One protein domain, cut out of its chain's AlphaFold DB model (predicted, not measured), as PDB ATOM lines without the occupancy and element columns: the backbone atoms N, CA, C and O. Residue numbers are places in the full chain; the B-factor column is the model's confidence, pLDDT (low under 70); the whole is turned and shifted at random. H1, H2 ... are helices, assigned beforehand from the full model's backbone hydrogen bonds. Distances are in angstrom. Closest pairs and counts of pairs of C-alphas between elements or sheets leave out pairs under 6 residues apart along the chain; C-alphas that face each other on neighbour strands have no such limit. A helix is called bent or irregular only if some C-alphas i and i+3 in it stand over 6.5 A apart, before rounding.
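This is residues 204 to 211 and 223 to 336 of the 445 residues of an uncharacterized protein of Acer yangbiense (UniProt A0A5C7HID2). What does the whole look like? A body of helices is gathered about H2, and residues 223 to 234 of H1 stick out from it as an arm. H6b packs on H2, while H3, H4, H5 and H6a lie toward H2's last residues and H7 toward its first. What is it made of, and how large is it? The 122 printed residues have seven named helices, H1 to H7 in order, and no named strand: the class is all helix. The whole is only just compact, close to loose, with a radius of gyration of the C-alphas of 16.2 A, and elongated, spanning 59 by 32 by 22 A.

Where does the printed part begin? Residues 204 to 211 are in no named element; after a cut, H1, residues 223 to 237, 18.9 A long, begins with C-alpha 223 at (-22.426, -20.863, 26.659). H1 is irregular, with C-alphas 228 and 231 7.0 A apart. What follows? H2 is residues 240 to 255, 22.9 A; H3 257 to 260, 5.6 A; H4 262 to 274, 18.7 A; and H5 279 to 289, 15.7 A, only just irregular, with C-alphas 285 and 288 6.8 A apart. How does the rest run? H6, residues 292 to 315, was assigned as one helix by its hydrogen bonds but is bent, with C-alphas 305 and 308 8.6 A apart. Its arms are H6a, residues 292 to 305, 20.4 A, irregular with C-alphas 301 and 304 8.4 A apart, and H6b, residues 308 to 315, 10.7 A; H7, residues 326 to 330, 6.2 A, ends with C-alpha 330 at (-8.202, 10.357, 23.320).

What does H1 meet? H1 touches no helix. What touches H2? H6b touches it at a shallow tilt of 29 degrees, opposite ways, the closest C-alphas being those of Gly 248 and Met 315, 5.4 A apart. Residue 255 alone of H2 touches H6a, at a steep tilt of 59 degrees, with the C-alphas of Ala 255 and Gly 297 closest at 5.0 A; H7 only just touches residues 240 to 244, with 3 pairs of C-alphas within 8 A, closest Ile 244 and Ala 326 at 6.4 A. Where are H4 and H5? They only just touch, with 3 pairs of C-alphas within 8 A, closest Leu 272 and Trp 282 at 6.1 A, at a steep tilt of 64 degrees. How complete are the backbones? Each O i to N i+4 pair is within hydrogen-bond range in H2, H4, H6b and H7, against 9 of 11 in H1, 5 of 7 in H5 and 8 of 10 in H6a; H3 is too short for such a pair.

What is missing? Residues 212 to 222 are not printed, and C-alphas 211 and 223 are 22.8 A apart. Is any link long? No: H6 to H7 is short, and the other links between helices are tight. Where is confidence low? pLDDT is under 70 at residues 204 to 211, 223 to 240 and 321.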
ATOM      1  N   ARG A 204       8.487  -7.227  26.635       56.59
ATOM      2  CA  ARG A 204       8.907  -5.856  26.345       56.59
ATOM      3  C   ARG A 204       7.802  -4.808  26.497       56.59
ATOM      4  O   ARG A 204       8.088  -3.715  26.979       56.59
ATOM      5  N   TYR A 205       6.574  -5.135  26.093       56.53
ATOM      6  CA  TYR A 205       5.445  -4.189  26.058       56.53
ATOM      7  C   TYR A 205       4.284  -4.592  26.968       56.53
ATOM      8  O   TYR A 205       3.292  -3.870  27.056       56.53
ATOM      9  N   ALA A 206       4.399  -5.738  27.640       56.59
ATOM     10  CA  ALA A 206       3.376  -6.219  28.548       56.59
ATOM     11  C   ALA A 206       3.324  -5.353  29.814       56.59
ATOM     12  O   ALA A 206       4.354  -5.014  30.408       56.59
ATOM     13  N   ALA A 207       2.104  -5.009  30.230       57.62
ATOM     14  CA  ALA A 207       1.865  -4.401  31.528       57.62
ATOM     15  C   ALA A 207       2.398  -5.314  32.650       57.62
ATOM     16  O   ALA A 207       2.394  -6.539  32.514       57.62
ATOM     17  N   PRO A 208       2.853  -4.741  33.776       54.09
ATOM     18  CA  PRO A 208       3.409  -5.517  34.882       54.09
ATOM     19  C   PRO A 208       2.379  -6.430  35.569       54.09
ATOM     20  O   PRO A 208       2.755  -7.352  36.287       54.09
ATOM     21  N   GLU A 209       1.087  -6.203  35.325       55.62
ATOM     22  CA  GLU A 209       0.026  -7.182  35.553       55.62
ATOM     23  C   GLU A 209      -0.059  -8.133  34.346       55.62
ATOM     24  O   GLU A 209      -0.667  -7.858  33.315       55.62
ATOM     25  N   GLN A 210       0.625  -9.262  34.460       52.09
ATOM     26  CA  GLN A 210       0.942 -10.151  33.342       52.09
ATOM     27  C   GLN A 210      -0.227 -11.056  32.903       52.09
ATOM     28  O   GLN A 210      -0.005 -12.160  32.415       52.09
ATOM     29  N   TYR A 211      -1.475 -10.611  33.092       41.72
ATOM     30  CA  TYR A 211      -2.667 -11.426  32.884       41.72
ATOM     31  C   TYR A 211      -3.855 -10.604  32.365       41.72
ATOM     32  O   TYR A 211      -4.478  -9.844  33.100       41.72
ATOM     33  N   ALA A 223     -22.232 -22.012  27.557       46.84
ATOM     34  CA  ALA A 223     -22.426 -20.863  26.659       46.84
ATOM     35  C   ALA A 223     -23.477 -19.798  27.076       46.84
ATOM     36  O   ALA A 223     -23.178 -18.610  26.938       46.84
ATOM     37  N   PRO A 224     -24.670 -20.138  27.614       43.25
ATOM     38  CA  PRO A 224     -25.632 -19.118  28.045       43.25
ATOM     39  C   PRO A 224     -25.205 -18.348  29.308       43.25
ATOM     40  O   PRO A 224     -25.521 -17.168  29.444       43.25
ATOM     41  N   VAL A 225     -24.447 -18.973  30.215       37.31
ATOM     42  CA  VAL A 225     -23.945 -18.336  31.446       37.31
ATOM     43  C   VAL A 225     -22.725 -17.462  31.143       37.31
ATOM     44  O   VAL A 225     -22.600 -16.362  31.682       37.31
ATOM     45  N   ALA A 226     -21.873 -17.888  30.205       41.78
ATOM     46  CA  ALA A 226     -20.762 -17.081  29.701       41.78
ATOM     47  C   ALA A 226     -21.241 -15.797  28.996       41.78
ATOM     48  O   ALA A 226     -20.639 -14.741  29.173       41.78
ATOM     49  N   ALA A 227     -22.356 -15.850  28.256       51.22
ATOM     50  CA  ALA A 227     -22.948 -14.670  27.621       51.22
ATOM     51  C   ALA A 227     -23.534 -13.675  28.642       51.22
ATOM     52  O   ALA A 227     -23.388 -12.466  28.471       51.22
ATOM     53  N   ALA A 228     -24.140 -14.169  29.729       44.25
ATOM     54  CA  ALA A 228     -24.691 -13.332  30.797       44.25
ATOM     55  C   ALA A 228     -23.604 -12.700  31.692       44.25
ATOM     56  O   ALA A 228     -23.759 -11.565  32.140       44.25
ATOM     57  N   LEU A 229     -22.488 -13.403  31.922       40.81
ATOM     58  CA  LEU A 229     -21.342 -12.902  32.692       40.81
ATOM     59  C   LEU A 229     -20.326 -12.124  31.844       40.81
ATOM     60  O   LEU A 229     -19.455 -11.461  32.403       40.81
ATOM     61  N   SER A 230     -20.443 -12.155  30.513       47.03
ATOM     62  CA  SER A 230     -19.540 -11.458  29.589       47.03
ATOM     63  C   SER A 230     -19.421  -9.951  29.883       47.03
ATOM     64  O   SER A 230     -18.294  -9.473  30.029       47.03
ATOM     65  N   PRO A 231     -20.513  -9.189  30.112       51.53
ATOM     66  CA  PRO A 231     -20.403  -7.768  30.454       51.53
ATOM     67  C   PRO A 231     -19.692  -7.523  31.794       51.53
ATOM     68  O   PRO A 231     -18.987  -6.526  31.948       51.53
ATOM     69  N   VAL A 232     -19.843  -8.440  32.754       44.84
ATOM     70  CA  VAL A 232     -19.231  -8.350  34.089       44.84
ATOM     71  C   VAL A 232     -17.743  -8.696  34.024       44.84
ATOM     72  O   VAL A 232     -16.920  -7.981  34.588       44.84
ATOM     73  N   LEU A 233     -17.362  -9.724  33.261       47.88
ATOM     74  CA  LEU A 233     -15.961 -10.076  33.012       47.88
ATOM     75  C   LEU A 233     -15.216  -8.966  32.260       47.88
ATOM     76  O   LEU A 233     -14.062  -8.695  32.573       47.88
ATOM     77  N   TRP A 234     -15.876  -8.260  31.338       54.09
ATOM     78  CA  TRP A 234     -15.308  -7.080  30.676       54.09
ATOM     79  C   TRP A 234     -15.095  -5.897  31.629       54.09
ATOM     80  O   TRP A 234     -14.097  -5.183  31.515       54.09
ATOM     81  N   GLN A 235     -15.992  -5.701  32.597       54.22
ATOM     82  CA  GLN A 235     -15.830  -4.682  33.639       54.22
ATOM     83  C   GLN A 235     -14.746  -5.047  34.662       54.22
ATOM     84  O   GLN A 235     -14.109  -4.150  35.214       54.22
ATOM     85  N   LEU A 236     -14.518  -6.341  34.906       46.47
ATOM     86  CA  LEU A 236     -13.524  -6.826  35.866       46.47
ATOM     87  C   LEU A 236     -12.117  -6.961  35.267       46.47
ATOM     88  O   LEU A 236     -11.150  -6.621  35.951       46.47
ATOM     89  N   ASN A 237     -12.006  -7.398  34.007       52.41
ATOM     90  CA  ASN A 237     -10.725  -7.655  33.338       52.41
ATOM     91  C   ASN A 237     -10.233  -6.489  32.468       52.41
ATOM     92  O   ASN A 237      -9.092  -6.539  32.026       52.41
ATOM     93  N   LEU A 238     -11.063  -5.454  32.242       60.97
ATOM     94  CA  LEU A 238     -10.733  -4.198  31.541       60.97
ATOM     95  C   LEU A 238      -9.627  -4.357  30.468       60.97
ATOM     96  O   LEU A 238      -8.573  -3.722  30.593       60.97
ATOM     97  N   PRO A 239      -9.843  -5.175  29.418       61.34
ATOM     98  CA  PRO A 239      -8.791  -5.537  28.460       61.34
ATOM     99  C   PRO A 239      -8.201  -4.311  27.739       61.34
ATOM    100  O   PRO A 239      -7.008  -4.270  27.465       61.34
ATOM    101  N   ASP A 240      -9.005  -3.257  27.562       65.00
ATOM    102  CA  ASP A 240      -8.605  -1.943  27.024       65.00
ATOM    103  C   ASP A 240      -7.420  -1.306  27.776       65.00
ATOM    104  O   ASP A 240      -6.618  -0.568  27.208       65.00
ATOM    105  N   ARG A 241      -7.269  -1.588  29.074       76.44
ATOM    106  CA  ARG A 241      -6.197  -0.988  29.881       76.44
ATOM    107  C   ARG A 241      -4.853  -1.642  29.588       76.44
ATOM    108  O   ARG A 241      -3.831  -0.986  29.770       76.44
ATOM    109  N   PHE A 242      -4.824  -2.897  29.147       76.56
ATOM    110  CA  PHE A 242      -3.577  -3.565  28.780       76.56
ATOM    111  C   PHE A 242      -2.925  -2.875  27.570       76.56
ATOM    112  O   PHE A 242      -1.759  -2.485  27.641       76.56
ATOM    113  N   ASP A 243      -3.711  -2.593  26.528       83.31
ATOM    114  CA  ASP A 243      -3.234  -1.931  25.306       83.31
ATOM    115  C   ASP A 243      -2.828  -0.466  25.535       83.31
ATOM    116  O   ASP A 243      -1.940   0.072  24.870       83.31
ATOM    117  N   ILE A 244      -3.420   0.205  26.524       87.50
ATOM    118  CA  ILE A 244      -3.027   1.578  26.869       87.50
ATOM    119  C   ILE A 244      -1.634   1.643  27.492       87.50
ATOM    120  O   ILE A 244      -0.908   2.614  27.267       87.50
ATOM    121  N   TYR A 245      -1.223   0.610  28.228       86.81
ATOM    122  CA  TYR A 245       0.129   0.547  28.778       86.81
ATOM    123  C   TYR A 245       1.177   0.429  27.670       86.81
ATOM    124  O   TYR A 245       2.140   1.199  27.641       86.81
ATOM    125  N   SER A 246       0.963  -0.493  26.726       87.62
ATOM    126  CA  SER A 246       1.861  -0.679  25.585       87.62
ATOM    127  C   SER A 246       1.904   0.574  24.707       87.62
ATOM    128  O   SER A 246       2.987   1.021  24.329       87.62
ATOM    129  N   THR A 247       0.759   1.227  24.488       90.50
ATOM    130  CA  THR A 247       0.685   2.524  23.797       90.50
ATOM    131  C   THR A 247       1.494   3.606  24.523       90.50
ATOM    132  O   THR A 247       2.184   4.396  23.881       90.50
ATOM    133  N   GLY A 248       1.476   3.629  25.859       90.38
ATOM    134  CA  GLY A 248       2.292   4.545  26.662       90.38
ATOM    135  C   GLY A 248       3.798   4.309  26.492       90.38
ATOM    136  O   GLY A 248       4.567   5.263  26.372       90.38
ATOM    137  N   LEU A 249       4.232   3.047  26.401       89.19
ATOM    138  CA  LEU A 249       5.632   2.713  26.111       89.19
ATOM    139  C   LEU A 249       6.045   3.125  24.693       89.19
ATOM    140  O   LEU A 249       7.130   3.673  24.511       89.19
ATOM    141  N   ILE A 250       5.172   2.938  23.700       90.19
ATOM    142  CA  ILE A 250       5.415   3.416  22.331       90.19
ATOM    143  C   ILE A 250       5.517   4.947  22.316       90.19
ATOM    144  O   ILE A 250       6.396   5.506  21.660       90.19
ATOM    145  N   PHE A 251       4.681   5.646  23.089       90.56
ATOM    146  CA  PHE A 251       4.761   7.099  23.219       90.56
ATOM    147  C   PHE A 251       6.106   7.559  23.807       90.56
ATOM    148  O   PHE A 251       6.742   8.465  23.262       90.56
ATOM    149  N   LEU A 252       6.610   6.866  24.833       90.06
ATOM    150  CA  LEU A 252       7.964   7.070  25.360       90.06
ATOM    151  C   LEU A 252       9.049   6.840  24.304       90.06
ATOM    152  O   LEU A 252       9.989   7.622  24.211       90.06
ATOM    153  N   GLN A 253       8.926   5.801  23.480       89.81
ATOM    154  CA  GLN A 253       9.882   5.521  22.404       89.81
ATOM    155  C   GLN A 253       9.846   6.565  21.280       89.81
ATOM    156  O   GLN A 253      10.866   6.816  20.630       89.81
ATOM    157  N   MET A 254       8.695   7.197  21.044       87.88
ATOM    158  CA  MET A 254       8.599   8.324  20.118       87.88
ATOM    159  C   MET A 254       9.339   9.548  20.669       87.88
ATOM    160  O   MET A 254      10.137  10.129  19.933       87.88
ATOM    161  N   ALA A 255       9.144   9.874  21.953       87.88
ATOM    162  CA  ALA A 255       9.767  11.024  22.614       87.88
ATOM    163  C   ALA A 255      11.271  10.843  22.897       87.88
ATOM    164  O   ALA A 255      12.038  11.798  22.799       87.88
ATOM    165  N   PHE A 256      11.707   9.622  23.215       89.06
ATOM    166  CA  PHE A 256      13.089   9.302  23.574       89.06
ATOM    167  C   PHE A 256      13.683   8.280  22.597       89.06
ATOM    168  O   PHE A 256      13.424   7.076  22.719       89.06
ATOM    169  N   PRO A 257      14.565   8.706  21.675       85.75
ATOM    170  CA  PRO A 257      15.218   7.797  20.734       85.75
ATOM    171  C   PRO A 257      15.982   6.651  21.419       85.75
ATOM    172  O   PRO A 257      16.002   5.533  20.909       85.75
ATOM    173  N   GLY A 258      16.550   6.895  22.608       83.25
ATOM    174  CA  GLY A 258      17.291   5.892  23.383       83.25
ATOM    175  C   GLY A 258      16.458   4.683  23.834       83.25
ATOM    176  O   GLY A 258      17.008   3.590  23.979       83.25
ATOM    177  N   PHE A 259      15.138   4.832  23.991       85.19
ATOM    178  CA  PHE A 259      14.242   3.736  24.392       85.19
ATOM    179  C   PHE A 259      13.755   2.875  23.222       85.19
ATOM    180  O   PHE A 259      13.118   1.847  23.448       85.19
ATOM    181  N   ARG A 260      14.076   3.246  21.974       85.94
ATOM    182  CA  ARG A 260      13.755   2.436  20.785       85.94
ATOM    183  C   ARG A 260      14.596   1.163  20.696       85.94
ATOM    184  O   ARG A 260      14.230   0.239  19.981       85.94
ATOM    185  N   THR A 261      15.721   1.118  21.408       85.69
ATOM    186  CA  THR A 261      16.567  -0.076  21.501       85.69
ATOM    187  C   THR A 261      16.040  -1.029  22.574       85.69
ATOM    188  O   THR A 261      15.615  -0.584  23.641       85.69
ATOM    189  N   ASP A 262      16.126  -2.342  22.330       78.50
ATOM    190  CA  ASP A 262      15.698  -3.364  23.300       78.50
ATOM    191  C   ASP A 262      16.405  -3.188  24.655       78.50
ATOM    192  O   ASP A 262      15.773  -3.205  25.712       78.50
ATOM    193  N   ASN A 263      17.714  -2.918  24.629       84.00
ATOM    194  CA  ASN A 263      18.502  -2.663  25.835       84.00
ATOM    195  C   ASN A 263      18.033  -1.408  26.585       84.00
ATOM    196  O   ASN A 263      17.956  -1.431  27.815       84.00
ATOM    197  N   GLY A 264      17.692  -0.334  25.867       84.12
ATOM    198  CA  GLY A 264      17.170   0.896  26.460       84.12
ATOM    199  C   GLY A 264      15.826   0.680  27.156       84.12
ATOM    200  O   GLY A 264      15.644   1.128  28.289       84.12
ATOM    201  N   LEU A 265      14.915  -0.071  26.531       85.00
ATOM    202  CA  LEU A 265      13.602  -0.371  27.104       85.00
ATOM    203  C   LEU A 265      13.697  -1.310  28.320       85.00
ATOM    204  O   LEU A 265      13.035  -1.084  29.333       85.00
ATOM    205  N   ILE A 266      14.571  -2.322  28.276       85.62
ATOM    206  CA  ILE A 266      14.828  -3.219  29.418       85.62
ATOM    207  C   ILE A 266      15.399  -2.435  30.607       85.62
ATOM    208  O   ILE A 266      14.973  -2.632  31.749       85.62
ATOM    209  N   GLN A 267      16.359  -1.539  30.361       87.19
ATOM    210  CA  GLN A 267      16.929  -0.688  31.407       87.19
ATOM    211  C   GLN A 267      15.883   0.256  32.000       87.19
ATOM    212  O   GLN A 267      15.799   0.365  33.225       87.19
ATOM    213  N   PHE A 268      15.055   0.874  31.158       88.81
ATOM    214  CA  PHE A 268      13.941   1.709  31.593       88.81
ATOM    215  C   PHE A 268      12.961   0.929  32.480       88.81
ATOM    216  O   PHE A 268      12.717   1.335  33.614       88.81
ATOM    217  N   ASN A 269      12.489  -0.243  32.044       87.44
ATOM    218  CA  ASN A 269      11.568  -1.075  32.825       87.44
ATOM    219  C   ASN A 269      12.159  -1.478  34.188       87.44
ATOM    220  O   ASN A 269      11.451  -1.510  35.195       87.44
ATOM    221  N   ARG A 270      13.472  -1.745  34.261       86.81
ATOM    222  CA  ARG A 270      14.167  -2.008  35.535       86.81
ATOM    223  C   ARG A 270      14.233  -0.775  36.436       86.81
ATOM    224  O   ARG A 270      14.087  -0.912  37.646       86.81
ATOM    225  N   GLN A 271      14.471   0.410  35.878       88.00
ATOM    226  CA  GLN A 271      14.487   1.663  36.641       88.00
ATOM    227  C   GLN A 271      13.089   2.034  37.137       88.00
ATOM    228  O   GLN A 271      12.939   2.412  38.295       88.00
ATOM    229  N   LEU A 272      12.068   1.854  36.301       88.12
ATOM    230  CA  LEU A 272      10.678   2.117  36.647       88.12
ATOM    231  C   LEU A 272      10.199   1.196  37.780       88.12
ATOM    232  O   LEU A 272       9.578   1.670  38.727       88.12
ATOM    233  N   LYS A 273      10.595  -0.087  37.758       86.62
ATOM    234  CA  LYS A 273      10.384  -1.032  38.871       86.62
ATOM    235  C   LYS A 273      11.013  -0.563  40.190       86.62
ATOM    236  O   LYS A 273      10.441  -0.807  41.241       86.62
ATOM    237  N   ARG A 274      12.172   0.108  40.156       86.56
ATOM    238  CA  ARG A 274      12.825   0.670  41.361       86.56
ATOM    239  C   ARG A 274      12.139   1.928  41.888       86.56
ATOM    240  O   ARG A 274      12.380   2.302  43.026       86.56
ATOM    241  N   CYS A 275      11.344   2.587  41.051       85.75
ATOM    242  CA  CYS A 275      10.612   3.804  41.384       85.75
ATOM    243  C   CYS A 275       9.126   3.511  41.654       85.75
ATOM    244  O   CYS A 275       8.300   4.391  41.449       85.75
ATOM    245  N   ASP A 276       8.777   2.269  42.016       83.56
ATOM    246  CA  ASP A 276       7.399   1.819  42.266       83.56
ATOM    247  C   ASP A 276       6.411   2.159  41.135       83.56
ATOM    248  O   ASP A 276       5.228   2.411  41.365       83.56
ATOM    249  N   TYR A 277       6.894   2.152  39.888       83.00
ATOM    250  CA  TYR A 277       6.131   2.530  38.696       83.00
ATOM    251  C   TYR A 277       5.606   3.974  38.689       83.00
ATOM    252  O   TYR A 277       4.657   4.289  37.968       83.00
ATOM    253  N   ASP A 278       6.245   4.873  39.438       86.06
ATOM    254  CA  ASP A 278       6.018   6.311  39.343       86.06
ATOM    255  C   ASP A 278       6.993   6.950  38.339       86.06
ATOM    256  O   ASP A 278       8.210   7.024  38.551       86.06
ATOM    257  N   LEU A 279       6.439   7.448  37.231       87.19
ATOM    258  CA  LEU A 279       7.194   8.143  36.189       87.19
ATOM    259  C   LEU A 279       7.787   9.474  36.668       87.19
ATOM    260  O   LEU A 279       8.858   9.861  36.199       87.19
ATOM    261  N   ASN A 280       7.150  10.156  37.621       88.88
ATOM    262  CA  ASN A 280       7.667  11.414  38.159       88.88
ATOM    263  C   ASN A 280       8.867  11.170  39.077       88.88
ATOM    264  O   ASN A 280       9.843  11.923  39.043       88.88
ATOM    265  N   ALA A 281       8.819  10.102  39.876       87.56
ATOM    266  CA  ALA A 281       9.964   9.653  40.655       87.56
ATOM    267  C   ALA A 281      11.116   9.233  39.734       87.56
ATOM    268  O   ALA A 281      12.244   9.694  39.914       87.56
ATOM    269  N   TRP A 282      10.821   8.453  38.689       90.19
ATOM    270  CA  TRP A 282      11.812   8.060  37.690       90.19
ATOM    271  C   TRP A 282      12.484   9.275  37.033       90.19
ATOM    272  O   TRP A 282      13.715   9.359  37.023       90.19
ATOM    273  N   ARG A 283      11.706  10.266  36.582       89.38
ATOM    274  CA  ARG A 283      12.231  11.508  35.999       89.38
ATOM    275  C   ARG A 283      13.252  12.181  36.916       89.38
ATOM    276  O   ARG A 283      14.363  12.454  36.472       89.38
ATOM    277  N   LYS A 284      12.926  12.375  38.199       89.31
ATOM    278  CA  LYS A 284      13.832  13.014  39.176       89.31
ATOM    279  C   LYS A 284      15.172  12.287  39.314       89.31
ATOM    280  O   LYS A 284      16.183  12.920  39.605       89.31
ATOM    281  N   THR A 285      15.198  10.968  39.103       88.12
ATOM    282  CA  THR A 285      16.443  10.183  39.162       88.12
ATOM    283  C   THR A 285      17.298  10.297  37.897       88.12
ATOM    284  O   THR A 285      18.524  10.206  37.981       88.12
ATOM    285  N   VAL A 286      16.673  10.501  36.732       86.94
ATOM    286  CA  VAL A 286      17.344  10.463  35.422       86.94
ATOM    287  C   VAL A 286      17.675  11.856  34.888       86.94
ATOM    288  O   VAL A 286      18.725  12.033  34.274       86.94
ATOM    289  N   GLU A 287      16.839  12.854  35.161       84.50
ATOM    290  CA  GLU A 287      16.995  14.242  34.706       84.50
ATOM    291  C   GLU A 287      18.376  14.850  35.045       84.50
ATOM    292  O   GLU A 287      19.004  15.404  34.140       84.50
ATOM    293  N   PRO A 288      18.961  14.654  36.249       83.50
ATOM    294  CA  PRO A 288      20.297  15.177  36.564       83.50
ATOM    295  C   PRO A 288      21.429  14.555  35.733       83.50
ATOM    296  O   PRO A 288      22.497  15.144  35.587       83.50
ATOM    297  N   ARG A 289      21.218  13.342  35.207       81.00
ATOM    298  CA  ARG A 289      22.198  12.573  34.420       81.00
ATOM    299  C   ARG A 289      21.832  12.526  32.934       81.00
ATOM    300  O   ARG A 289      22.437  11.773  32.174       81.00
ATOM    301  N   ALA A 290      20.844  13.315  32.515       81.69
ATOM    302  CA  ALA A 290      20.339  13.308  31.155       81.69
ATOM    303  C   ALA A 290      21.364  13.907  30.180       81.69
ATOM    304  O   ALA A 290      21.752  15.078  30.291       81.69
ATOM    305  N   GLY A 291      21.764  13.104  29.190       83.31
ATOM    306  CA  GLY A 291      22.466  13.580  27.998       83.31
ATOM    307  C   GLY A 291      21.567  14.452  27.113       83.31
ATOM    308  O   GLY A 291      20.363  14.556  27.350       83.31
ATOM    309  N   VAL A 292      22.142  15.061  26.071       83.00
ATOM    310  CA  VAL A 292      21.442  16.009  25.175       83.00
ATOM    311  C   VAL A 292      20.172  15.401  24.563       83.00
ATOM    312  O   VAL A 292      19.129  16.046  24.544       83.00
ATOM    313  N   GLU A 293      20.229  14.135  24.150       78.81
ATOM    314  CA  GLU A 293      19.086  13.426  23.559       78.81
ATOM    315  C   GLU A 293      17.953  13.159  24.559       78.81
ATOM    316  O   GLU A 293      16.783  13.313  24.219       78.81
ATOM    317  N   LEU A 294      18.275  12.810  25.812       83.62
ATOM    318  CA  LEU A 294      17.242  12.640  26.838       83.62
ATOM    319  C   LEU A 294      16.607  13.985  27.204       83.62
ATOM    320  O   LEU A 294      15.396  14.053  27.375       83.62
ATOM    321  N   ARG A 295      17.401  15.062  27.285       85.75
ATOM    322  CA  ARG A 295      16.876  16.407  27.573       85.75
ATOM    323  C   ARG A 295      15.874  16.868  26.525       85.75
ATOM    324  O   ARG A 295      14.820  17.353  26.904       85.75
ATOM    325  N   ARG A 296      16.145  16.628  25.239       84.44
ATOM    326  CA  ARG A 296      15.195  16.923  24.152       84.44
ATOM    327  C   ARG A 296      13.857  16.203  24.338       84.44
ATOM    328  O   ARG A 296      12.808  16.801  24.124       84.44
ATOM    329  N   GLY A 297      13.885  14.942  24.773       85.06
ATOM    330  CA  GLY A 297      12.668  14.192  25.091       85.06
ATOM    331  C   GLY A 297      11.916  14.749  26.307       85.06
ATOM    332  O   GLY A 297      10.690  14.838  26.274       85.06
ATOM    333  N   PHE A 298      12.632  15.184  27.353       88.38
ATOM    334  CA  PHE A 298      12.023  15.871  28.501       88.38
ATOM    335  C   PHE A 298      11.384  17.200  28.089       88.38
ATOM    336  O   PHE A 298      10.217  17.415  28.404       88.38
ATOM    337  N   GLU A 299      12.096  18.031  27.321       86.50
ATOM    338  CA  GLU A 299      11.603  19.311  26.796       86.50
ATOM    339  C   GLU A 299      10.342  19.134  25.945       86.50
ATOM    340  O   GLU A 299       9.398  19.904  26.093       86.50
ATOM    341  N   LEU A 300      10.296  18.099  25.095       85.56
ATOM    342  CA  LEU A 300       9.127  17.776  24.274       85.56
ATOM    343  C   LEU A 300       7.895  17.442  25.125       85.56
ATOM    344  O   LEU A 300       6.790  17.879  24.814       85.56
ATOM    345  N   LEU A 301       8.073  16.657  26.187       87.00
ATOM    346  CA  LEU A 301       6.979  16.247  27.071       87.00
ATOM    347  C   LEU A 301       6.594  17.332  28.093       87.00
ATOM    348  O   LEU A 301       5.477  17.302  28.617       87.00
ATOM    349  N   ASP A 302       7.495  18.282  28.354       87.31
ATOM    350  CA  ASP A 302       7.284  19.465  29.198       87.31
ATOM    351  C   ASP A 302       6.561  20.613  28.493       87.31
ATOM    352  O   ASP A 302       6.129  21.563  29.159       87.31
ATOM    353  N   LEU A 303       6.382  20.521  27.171       82.44
ATOM    354  CA  LEU A 303       5.552  21.467  26.435       82.44
ATOM    355  C   LEU A 303       4.165  21.584  27.096       82.44
ATOM    356  O   LEU A 303       3.615  20.628  27.654       82.44
ATOM    357  N   ASP A 304       3.653  22.815  27.104       75.56
ATOM    358  CA  ASP A 304       2.346  23.184  27.666       75.56
ATOM    359  C   ASP A 304       2.160  22.959  29.161       75.56
ATOM    360  O   ASP A 304       1.043  22.786  29.649       75.56
ATOM    361  N   GLY A 305       3.257  23.002  29.914       77.62
ATOM    362  CA  GLY A 305       3.212  22.792  31.356       77.62
ATOM    363  C   GLY A 305       3.121  21.314  31.727       77.62
ATOM    364  O   GLY A 305       2.538  20.983  32.758       77.62
ATOM    365  N   GLY A 306       3.693  20.433  30.899       83.50
ATOM    366  CA  GLY A 306       3.830  19.011  31.210       83.50
ATOM    367  C   GLY A 306       2.598  18.164  30.898       83.50
ATOM    368  O   GLY A 306       2.394  17.131  31.534       83.50
ATOM    369  N   ILE A 307       1.772  18.558  29.921       84.69
ATOM    370  CA  ILE A 307       0.586  17.770  29.523       84.69
ATOM    371  C   ILE A 307       0.997  16.389  29.006       84.69
ATOM    372  O   ILE A 307       0.323  15.394  29.282       84.69
ATOM    373  N   GLY A 308       2.103  16.318  28.256       87.12
ATOM    374  CA  GLY A 308       2.642  15.053  27.758       87.12
ATOM    375  C   GLY A 308       2.995  14.108  28.906       87.12
ATOM    376  O   GLY A 308       2.626  12.933  28.879       87.12
ATOM    377  N   TRP A 309       3.623  14.639  29.960       88.88
ATOM    378  CA  TRP A 309       3.921  13.897  31.187       88.88
ATOM    379  C   TRP A 309       2.675  13.450  31.945       88.88
ATOM    380  O   TRP A 309       2.643  12.327  32.452       88.88
ATOM    381  N   GLU A 310       1.645  14.290  32.018       88.06
ATOM    382  CA  GLU A 310       0.383  13.950  32.675       88.06
ATOM    383  C   GLU A 310      -0.327  12.792  31.965       88.06
ATOM    384  O   GLU A 310      -0.694  11.800  32.608       88.06
ATOM    385  N   LEU A 311      -0.432  12.862  30.632       90.00
ATOM    386  CA  LEU A 311      -0.983  11.778  29.824       90.00
ATOM    387  C   LEU A 311      -0.175  10.497  30.033       90.00
ATOM    388  O   LEU A 311      -0.742   9.452  30.351       90.00
ATOM    389  N   LEU A 312       1.148  10.580  29.913       90.75
ATOM    390  CA  LEU A 312       2.022   9.422  30.021       90.75
ATOM    391  C   LEU A 312       1.944   8.765  31.410       90.75
ATOM    392  O   LEU A 312       1.797   7.548  31.510       90.75
ATOM    393  N   THR A 313       1.940   9.565  32.479       90.56
ATOM    394  CA  THR A 313       1.751   9.088  33.862       90.56
ATOM    395  C   THR A 313       0.428   8.353  34.018       90.56
ATOM    396  O   THR A 313       0.349   7.345  34.716       90.56
ATOM    397  N   SER A 314      -0.617   8.819  33.336       88.12
ATOM    398  CA  SER A 314      -1.940   8.206  33.378       88.12
ATOM    399  C   SER A 314      -2.048   6.897  32.568       88.12
ATOM    400  O   SER A 314      -2.844   6.021  32.918       88.12
ATOM    401  N   MET A 315      -1.219   6.726  31.531       89.06
ATOM    402  CA  MET A 315      -1.161   5.522  30.688       89.06
ATOM    403  C   MET A 315      -0.254   4.428  31.273       89.06
ATOM    404  O   MET A 315      -0.584   3.247  31.197       89.06
ATOM    405  N   VAL A 316       0.861   4.795  31.911       87.31
ATOM    406  CA  VAL A 316       1.890   3.850  32.400       87.31
ATOM    407  C   VAL A 316       1.741   3.567  33.909       87.31
ATOM    408  O   VAL A 316       2.693   3.219  34.599       87.31
ATOM    409  N   ARG A 317       0.529   3.686  34.471       83.50
ATOM    410  CA  ARG A 317       0.282   3.296  35.873       83.50
ATOM    411  C   ARG A 317       0.413   1.787  36.062       83.50
ATOM    412  O   ARG A 317      -0.023   1.028  35.199       83.50
ATOM    413  N   TYR A 318       0.912   1.359  37.224       80.00
ATOM    414  CA  TYR A 318       1.037  -0.062  37.573       80.00
ATOM    415  C   TYR A 318      -0.304  -0.800  37.594       80.00
ATOM    416  O   TYR A 318      -0.401  -1.872  37.021       80.00
ATOM    417  N   LYS A 319      -1.333  -0.219  38.230       78.38
ATOM    418  CA  LYS A 319      -2.654  -0.848  38.388       78.38
ATOM    419  C   LYS A 319      -3.552  -0.559  37.179       78.38
ATOM    420  O   LYS A 319      -3.919   0.601  36.972       78.38
ATOM    421  N   ALA A 320      -4.037  -1.595  36.492       74.25
ATOM    422  CA  ALA A 320      -4.985  -1.488  35.374       74.25
ATOM    423  C   ALA A 320      -6.218  -0.630  35.700       74.25
ATOM    424  O   ALA A 320      -6.661   0.166  34.877       74.25
ATOM    425  N   ARG A 321      -6.753  -0.744  36.926       68.38
ATOM    426  CA  ARG A 321      -7.946   0.003  37.369       68.38
ATOM    427  C   ARG A 321      -7.730   1.516  37.464       68.38
ATOM    428  O   ARG A 321      -8.692   2.265  37.362       68.38
ATOM    429  N   GLN A 322      -6.493   1.953  37.694       76.69
ATOM    430  CA  GLN A 322      -6.140   3.373  37.812       76.69
ATOM    431  C   GLN A 322      -5.635   3.957  36.490       76.69
ATOM    432  O   GLN A 322      -5.562   5.175  36.341       76.69
ATOM    433  N   ARG A 323      -5.258   3.100  35.538       84.69
ATOM    434  CA  ARG A 323      -4.835   3.496  34.194       84.69
ATOM    435  C   ARG A 323      -6.005   4.109  33.437       84.69
ATOM    436  O   ARG A 323      -7.137   3.719  33.686       84.69
ATOM    437  N   VAL A 324      -5.771   5.027  32.503       84.75
ATOM    438  CA  VAL A 324      -6.835   5.616  31.657       84.75
ATOM    439  C   VAL A 324      -7.355   4.634  30.602       84.75
ATOM    440  O   VAL A 324      -6.666   3.679  30.263       84.75
ATOM    441  N   SER A 325      -8.583   4.832  30.107       83.19
ATOM    442  CA  SER A 325      -9.119   4.058  28.975       83.19
ATOM    443  C   SER A 325      -8.666   4.691  27.678       83.19
ATOM    444  O   SER A 325      -8.373   5.886  27.664       83.19
ATOM    445  N   ALA A 326      -8.729   3.954  26.571       84.69
ATOM    446  CA  ALA A 326      -8.456   4.521  25.252       84.69
ATOM    447  C   ALA A 326      -9.334   5.741  24.951       84.69
ATOM    448  O   ALA A 326      -8.846   6.784  24.520       84.69
ATOM    449  N   LYS A 327     -10.629   5.662  25.278       81.31
ATOM    450  CA  LYS A 327     -11.559   6.787  25.103       81.31
ATOM    451  C   LYS A 327     -11.194   7.995  25.973       81.31
ATOM    452  O   LYS A 327     -11.308   9.128  25.513       81.31
ATOM    453  N   ALA A 328     -10.779   7.767  27.220       80.94
ATOM    454  CA  ALA A 328     -10.369   8.845  28.118       80.94
ATOM    455  C   ALA A 328      -9.018   9.449  27.709       80.94
ATOM    456  O   ALA A 328      -8.860  10.663  27.789       80.94
ATOM    457  N   ALA A 329      -8.085   8.625  27.223       86.81
ATOM    458  CA  ALA A 329      -6.808   9.062  26.673       86.81
ATOM    459  C   ALA A 329      -7.016   9.942  25.438       86.81
ATOM    460  O   ALA A 329      -6.442  11.018  25.368       86.81
ATOM    461  N   LEU A 330      -7.888   9.549  24.505       84.88
ATOM    462  CA  LEU A 330      -8.202  10.357  23.320       84.88
ATOM    463  C   LEU A 330      -8.863  11.691  23.689       84.88
ATOM    464  O   LEU A 330      -8.602  12.711  23.064       84.88
ATOM    465  N   ALA A 331      -9.693  11.696  24.732       82.12
ATOM    466  CA  ALA A 331     -10.315  12.904  25.264       82.12
ATOM    467  C   ALA A 331      -9.356  13.778  26.098       82.12
ATOM    468  O   ALA A 331      -9.807  14.787  26.657       82.12
ATOM    469  N   HIS A 332      -8.087  13.377  26.232       83.19
ATOM    470  CA  HIS A 332      -7.076  14.125  26.958       83.19
ATOM    471  C   HIS A 332      -6.665  15.372  26.165       83.19
ATOM    472  O   HIS A 332      -6.446  15.274  24.955       83.19
ATOM    473  N   PRO A 333      -6.466  16.523  26.831       80.62
ATOM    474  CA  PRO A 333      -6.091  17.771  26.168       80.62
ATOM    475  C   PRO A 333      -4.831  17.670  25.313       80.62
ATOM    476  O   PRO A 333      -4.730  18.393  24.344       80.62
ATOM    477  N   TYR A 334      -3.931  16.719  25.577       81.12
ATOM    478  CA  TYR A 334      -2.768  16.442  24.716       81.12
ATOM    479  C   TYR A 334      -3.114  16.287  23.220       81.12
ATOM    480  O   TYR A 334      -2.334  16.696  22.364       81.12
ATOM    481  N   PHE A 335      -4.274  15.703  22.898       79.75
ATOM    482  CA  PHE A 335      -4.700  15.469  21.513       79.75
ATOM    483  C   PHE A 335      -5.560  16.599  20.933       79.75
ATOM    484  O   PHE A 335      -5.847  16.593  19.732       79.75
ATOM    485  N   ASP A 336      -5.955  17.583  21.744       75.38
ATOM    486  CA  ASP A 336      -6.665  18.753  21.241       75.38
ATOM    487  C   ASP A 336      -5.674  19.608  20.438       75.38
ATOM    488  O   ASP A 336      -4.622  20.019  20.929       75.38
TER     489      ASP A 336